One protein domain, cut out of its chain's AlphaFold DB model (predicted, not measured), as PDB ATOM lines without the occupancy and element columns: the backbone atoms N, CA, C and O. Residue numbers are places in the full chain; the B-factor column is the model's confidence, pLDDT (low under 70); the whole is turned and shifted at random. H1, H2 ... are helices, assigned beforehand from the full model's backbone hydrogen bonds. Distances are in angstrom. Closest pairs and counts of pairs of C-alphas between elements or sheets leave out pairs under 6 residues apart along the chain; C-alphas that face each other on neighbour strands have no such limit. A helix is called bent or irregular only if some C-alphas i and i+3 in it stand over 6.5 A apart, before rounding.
ATOM      1  N   LEU A  93       1.159  -1.520-126.787       92.44
ATOM      2  CA  LEU A  93       0.444  -0.456-126.071       92.44
ATOM      3  C   LEU A  93       1.397   0.563-125.428       92.44
ATOM      4  O   LEU A  93       0.965   1.381-124.619       92.44
ATOM      5  N   HIS A  94       2.691   0.485-125.745       95.25
ATOM      6  CA  HIS A  94       3.693   1.375-125.188       95.25
ATOM      7  C   HIS A  94       3.425   2.831-125.568       95.25
ATOM      8  O   HIS A  94       3.156   3.145-126.728       95.25
ATOM      9  N   VAL A  95       3.551   3.709-124.578       94.94
ATOM     10  CA  VAL A  95       3.420   5.155-124.730       94.94
ATOM     11  C   VAL A  95       4.691   5.826-124.224       94.94
ATOM     12  O   VAL A  95       5.145   5.551-123.109       94.94
ATOM     13  N   TYR A  96       5.246   6.736-125.023       96.69
ATOM     14  CA  TYR A  96       6.340   7.599-124.594       96.69
ATOM     15  C   TYR A  96       5.798   8.760-123.761       96.69
ATOM     16  O   TYR A  96       4.781   9.362-124.102       96.69
ATOM     17  N   GLY A  97       6.488   9.122-122.677       96.06
ATOM     18  CA  GLY A  97       6.061  10.254-121.851       96.06
ATOM     19  C   GLY A  97       6.049  11.584-122.600       96.06
ATOM     20  O   GLY A  97       5.194  12.418-122.322       96.06
ATOM     21  N   SER A  98       6.936  11.761-123.585       95.00
ATOM     22  CA  SER A  98       6.929  12.922-124.483       95.00
ATOM     23  C   SER A  98       5.591  13.089-125.192       95.00
ATOM     24  O   SER A  98       5.063  14.195-125.230       95.00
ATOM     25  N   ASP A  99       5.010  11.991-125.673       96.19
ATOM     26  CA  ASP A  99       3.754  12.006-126.424       96.19
ATOM     27  C   ASP A  99       2.581  12.339-125.493       96.19
ATOM     28  O   ASP A  99       1.650  13.046-125.872       96.19
ATOM     29  N   VAL A 100       2.646  11.883-124.235       96.06
ATOM     30  CA  VAL A 100       1.670  12.256-123.199       96.06
ATOM     31  C   VAL A 100       1.737  13.753-122.911       96.06
ATOM     32  O   VAL A 100       0.698  14.404-122.841       96.06
ATOM     33  N   ILE A 101       2.941  14.304-122.748       94.19
ATOM     34  CA  ILE A 101       3.147  15.731-122.472       94.19
ATOM     35  C   ILE A 101       2.678  16.580-123.657       94.19
ATOM     36  O   ILE A 101       1.966  17.563-123.458       94.19
ATOM     37  N   GLU A 102       3.009  16.177-124.884       92.50
ATOM     38  CA  GLU A 102       2.552  16.853-126.099       92.50
ATOM     39  C   GLU A 102       1.022  16.826-126.211       92.50
ATOM     40  O   GLU A 102       0.398  17.862-126.435       92.50
ATOM     41  N   MET A 103       0.397  15.670-125.971       94.81
ATOM     42  CA  MET A 103      -1.060  15.548-125.956       94.81
ATOM     43  C   MET A 103      -1.695  16.443-124.877       94.81
ATOM     44  O   MET A 103      -2.740  17.049-125.113       94.81
ATOM     45  N   LEU A 104      -1.087  16.544-123.690       93.31
ATOM     46  CA  LEU A 104      -1.559  17.449-122.638       93.31
ATOM     47  C   LEU A 104      -1.461  18.912-123.071       93.31
ATOM     48  O   LEU A 104      -2.398  19.664-122.813       93.31
ATOM     49  N   TYR A 105      -0.384  19.305-123.750       91.31
ATOM     50  CA  TYR A 105      -0.246  20.654-124.295       91.31
ATOM     51  C   TYR A 105      -1.337  20.946-125.330       91.31
ATOM     52  O   TYR A 105      -2.097  21.895-125.163       91.31
ATOM     53  N   GLN A 106      -1.487  20.084-126.340       91.75
ATOM     54  CA  GLN A 106      -2.488  20.246-127.402       91.75
ATOM     55  C   GLN A 106      -3.916  20.345-126.847       91.75
ATOM     56  O   GLN A 106      -4.717  21.146-127.318       91.75
ATOM     57  N   ASN A 107      -4.236  19.566-125.811       94.06
ATOM     58  CA  ASN A 107      -5.565  19.578-125.201       94.06
ATOM     59  C   ASN A 107      -5.862  20.829-124.360       94.06
ATOM     60  O   ASN A 107      -7.027  21.068-124.051       94.06
ATOM     61  N   ASN A 108      -4.843  21.588-123.951       91.75
ATOM     62  CA  ASN A 108      -4.987  22.730-123.042       91.75
ATOM     63  C   ASN A 108      -4.401  24.028-123.631       91.75
ATOM     64  O   ASN A 108      -4.275  25.020-122.918       91.75
ATOM     65  N   GLU A 109      -4.047  24.040-124.918       91.38
ATOM     66  CA  GLU A 109      -3.379  25.166-125.584       91.38
ATOM     67  C   GLU A 109      -4.165  26.479-125.427       91.38
ATOM     68  O   GLU A 109      -3.583  27.522-125.134       91.38
ATOM     69  N   GLU A 110      -5.499  26.426-125.525       92.75
ATOM     70  CA  GLU A 110      -6.367  27.601-125.362       92.75
ATOM     71  C   GLU A 110      -6.322  28.198-123.943       92.75
ATOM     72  O   GLU A 110      -6.435  29.416-123.785       92.75
ATOM     73  N   ASP A 111      -6.143  27.358-122.922       91.75
ATOM     74  CA  ASP A 111      -6.123  27.773-121.515       91.75
ATOM     75  C   ASP A 111      -4.729  28.239-121.066       91.75
ATOM     76  O   ASP A 111      -4.601  29.101-120.192       91.75
ATOM     77  N   ILE A 112      -3.678  27.661-121.651       85.38
ATOM     78  CA  ILE A 112      -2.282  27.910-121.277       85.38
ATOM     79  C   ILE A 112      -1.692  29.089-122.066       85.38
ATOM     80  O   ILE A 112      -0.878  29.848-121.531       85.38
ATOM     81  N   GLY A 113      -2.105  29.262-123.325       85.75
ATOM     82  CA  GLY A 113      -1.460  30.168-124.274       85.75
ATOM     83  C   GLY A 113      -0.051  29.703-124.667       85.75
ATOM     84  O   GLY A 113       0.320  28.553-124.454       85.75
ATOM     85  N   CYS A 120       9.786  19.081-117.196       92.88
ATOM     86  CA  CYS A 120      10.190  17.847-116.536       92.88
ATOM     87  C   CYS A 120      11.506  17.326-117.115       92.88
ATOM     88  O   CYS A 120      11.848  17.567-118.275       92.88
ATOM     89  N   THR A 121      12.258  16.585-116.302       96.38
ATOM     90  CA  THR A 121      13.475  15.928-116.784       96.38
ATOM     91  C   THR A 121      13.133  14.747-117.689       96.38
ATOM     92  O   THR A 121      12.014  14.226-117.690       96.38
ATOM     93  N   LYS A 122      14.129  14.262-118.440       95.62
ATOM     94  CA  LYS A 122      13.966  13.067-119.273       95.62
ATOM     95  C   LYS A 122      13.516  11.861-118.442       95.62
ATOM     96  O   LYS A 122      12.653  11.112-118.878       95.62
ATOM     97  N   GLU A 123      14.077  11.688-117.251       97.56
ATOM     98  CA  GLU A 123      13.756  10.574-116.356       97.56
ATOM     99  C   GLU A 123      12.296  10.632-115.896       97.56
ATOM    100  O   GLU A 123      11.619   9.610-115.897       97.56
ATOM    101  N   GLN A 124      11.791  11.829-115.581       97.00
ATOM    102  CA  GLN A 124      10.386  12.032-115.214       97.00
ATOM    103  C   GLN A 124       9.446  11.766-116.395       97.00
ATOM    104  O   GLN A 124       8.379  11.181-116.224       97.00
ATOM    105  N   SER A 125       9.846  12.163-117.606       95.88
ATOM    106  CA  SER A 125       9.107  11.842-118.829       95.88
ATOM    107  C   SER A 125       9.082  10.328-119.084       95.88
ATOM    108  O   SER A 125       8.020   9.749-119.300       95.88
ATOM    109  N   ASP A 126      10.224   9.644-118.981       96.62
ATOM    110  CA  ASP A 126      10.293   8.189-119.143       96.62
ATOM    111  C   ASP A 126       9.415   7.465-118.100       96.62
ATOM    112  O   ASP A 126       8.683   6.535-118.448       96.62
ATOM    113  N   GLU A 127       9.446   7.911-116.838       97.50
ATOM    114  CA  GLU A 127       8.594   7.396-115.757       97.50
ATOM    115  C   GLU A 127       7.103   7.596-116.067       97.50
ATOM    116  O   GLU A 127       6.315   6.653-115.959       97.50
ATOM    117  N   LEU A 128       6.710   8.787-116.533       96.25
ATOM    118  CA  LEU A 128       5.337   9.068-116.956       96.25
ATOM    119  C   LEU A 128       4.873   8.093-118.048       96.25
ATOM    120  O   LEU A 128       3.779   7.532-117.950       96.25
ATOM    121  N   GLY A 129       5.712   7.850-119.060       96.50
ATOM    122  CA  GLY A 129       5.422   6.885-120.123       96.50
ATOM    123  C   GLY A 129       5.201   5.467-119.589       96.50
ATOM    124  O   GLY A 129       4.253   4.788-119.991       96.50
ATOM    125  N   GLN A 130       6.013   5.032-118.622       97.12
ATOM    126  CA  GLN A 130       5.862   3.723-117.974       97.12
ATOM    127  C   GLN A 130       4.553   3.616-117.185       97.12
ATOM    128  O   GLN A 130       3.834   2.624-117.330       97.12
ATOM    129  N   VAL A 131       4.207   4.636-116.393       97.75
ATOM    130  CA  VAL A 131       2.964   4.662-115.603       97.75
ATOM    131  C   VAL A 131       1.735   4.615-116.512       97.75
ATOM    132  O   VAL A 131       0.814   3.831-116.269       97.75
ATOM    133  N   VAL A 132       1.721   5.417-117.581       97.44
ATOM    134  CA  VAL A 132       0.611   5.447-118.544       97.44
ATOM    135  C   VAL A 132       0.509   4.127-119.308       97.44
ATOM    136  O   VAL A 132      -0.587   3.575-119.404       97.44
ATOM    137  N   THR A 133       1.634   3.574-119.774       96.81
ATOM    138  CA  THR A 133       1.677   2.257-120.435       96.81
ATOM    139  C   THR A 133       1.057   1.183-119.539       96.81
ATOM    140  O   THR A 133       0.121   0.497-119.951       96.81
ATOM    141  N   ALA A 134       1.498   1.089-118.281       95.94
ATOM    142  CA  ALA A 134       0.990   0.097-117.336       95.94
ATOM    143  C   ALA A 134      -0.519   0.253-117.070       95.94
ATOM    144  O   ALA A 134      -1.245  -0.739-116.947       95.94
ATOM    145  N   ALA A 135      -1.021   1.491-117.005       97.44
ATOM    146  CA  ALA A 135      -2.447   1.756-116.838       97.44
ATOM    147  C   ALA A 135      -3.275   1.302-118.056       97.44
ATOM    148  O   ALA A 135      -4.336   0.691-117.883       97.44
ATOM    149  N   ILE A 136      -2.787   1.562-119.274       96.31
ATOM    150  CA  ILE A 136      -3.434   1.141-120.524       96.31
ATOM    151  C   ILE A 136      -3.453  -0.387-120.623       96.31
ATOM    152  O   ILE A 136      -4.506  -0.963-120.894       96.31
ATOM    153  N   GLU A 137      -2.331  -1.054-120.344       93.94
ATOM    154  CA  GLU A 137      -2.237  -2.519-120.347       93.94
ATOM    155  C   GLU A 137      -3.205  -3.156-119.341       93.94
ATOM    156  O   GLU A 137      -3.952  -4.077-119.684       93.94
ATOM    157  N   ALA A 138      -3.263  -2.632-118.111       93.75
ATOM    158  CA  ALA A 138      -4.185  -3.117-117.088       93.75
ATOM    159  C   ALA A 138      -5.654  -2.945-117.509       93.75
ATOM    160  O   ALA A 138      -6.485  -3.836-117.287       93.75
ATOM    161  N   TRP A 139      -5.988  -1.814-118.136       97.06
ATOM    162  CA  TRP A 139      -7.322  -1.567-118.671       97.06
ATOM    163  C   TRP A 139      -7.653  -2.519-119.829       97.06
ATOM    164  O   TRP A 139      -8.704  -3.166-119.810       97.06
ATOM    165  N   ALA A 140      -6.738  -2.688-120.784       94.44
ATOM    166  CA  ALA A 140      -6.907  -3.591-121.917       94.44
ATOM    167  C   ALA A 140      -7.121  -5.043-121.469       94.44
ATOM    168  O   ALA A 140      -8.056  -5.705-121.929       94.44
ATOM    169  N   ALA A 141      -6.328  -5.515-120.502       91.81
ATOM    170  CA  ALA A 141      -6.457  -6.848-119.923       91.81
ATOM    171  C   ALA A 141      -7.803  -7.037-119.203       91.81
ATOM    172  O   ALA A 141      -8.504  -8.027-119.433       91.81
ATOM    173  N   LYS A 142      -8.211  -6.067-118.372       94.56
ATOM    174  CA  LYS A 142      -9.503  -6.086-117.665       94.56
ATOM    175  C   LYS A 142     -10.682  -6.211-118.628       94.56
ATOM    176  O   LYS A 142     -11.653  -6.908-118.329       94.56
ATOM    177  N   HIS A 143     -10.600  -5.530-119.765       96.31
ATOM    178  CA  HIS A 143     -11.663  -5.484-120.764       96.31
ATOM    179  C   HIS A 143     -11.508  -6.518-121.883       96.31
ATOM    180  O   HIS A 143     -12.396  -6.611-122.728       96.31
ATOM    181  N   LYS A 144     -10.448  -7.338-121.850       92.56
ATOM    182  CA  LYS A 144     -10.148  -8.372-122.850       92.56
ATOM    183  C   LYS A 144     -10.130  -7.804-124.270       92.56
ATOM    184  O   LYS A 144     -10.763  -8.352-125.172       92.56
ATOM    185  N   LEU A 145      -9.459  -6.668-124.441       91.56
ATOM    186  CA  LEU A 145      -9.340  -6.044-125.754       91.56
ATOM    187  C   LEU A 145      -8.527  -6.928-126.693       91.56
ATOM    188  O   LEU A 145      -7.573  -7.582-126.274       91.56
ATOM    189  N   ASN A 146      -8.914  -6.925-127.966       89.38
ATOM    190  CA  ASN A 146      -8.123  -7.547-129.011       89.38
ATOM    191  C   ASN A 146      -6.938  -6.633-129.347       89.38
ATOM    192  O   ASN A 146      -7.151  -5.485-129.739       89.38
ATOM    193  N   LEU A 147      -5.720  -7.144-129.179       90.06
ATOM    194  CA  LEU A 147      -4.477  -6.433-129.487       90.06
ATOM    195  C   LEU A 147      -3.818  -6.934-130.774       90.06
ATOM    196  O   LEU A 147      -2.746  -6.452-131.132       90.06
TER     197      LEU A 147
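Overview. This is residues 93 to 113 and 120 to 147 of the 166 residues of the protein "Twin-arginine translocation signal domain-containing protein" of Bradyrhizobium septentrionale (UniProt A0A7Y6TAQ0). Two helices make a loose, uneven T: H1 begins on the side of the longer H2, near residues 125 to 132, and leads away from it, kinked on its way, with residues 106 to 112 sticking out free. The printed part has 49 residues, all helix by class, with H1 then H2 and no named strand. It is loose, with a radius of gyration of the C-alphas of 13.1 A, and flat, spanning 40 by 25 by 13 A.

Arrangement. H1, residues 97 to 112, touches H2, residues 122 to 143, with residues 97 to 101 alone. The closest C-alphas, of Gly 97 and Gly 129, are 3.8 A apart. Their lines stand about perpendicular, at 85 degrees. H1 has a kink of 43 degrees near residue 106 and is irregular, with C-alphas 107 and 110 8.1 A apart. In H2 every O i to N i+4 pair is within hydrogen-bond range; in H1, 10 of 12.

Along the chain. H1 begins at C-alpha 97 (6.061, 10.254, -121.851) and measures 19.5 A. H2 measures 31.7 A and ends at C-alpha 143 (-11.663, -5.484, -120.764).

Size, cuts and confidence. The farthest C-alphas, of Gly 113 and Lys 144, are 39.5 A apart. Residues 114 to 119 are not printed; C-alphas 113 and 120 stand 18.6 A apart across the cut. No printed residue is under 70 in pLDDT.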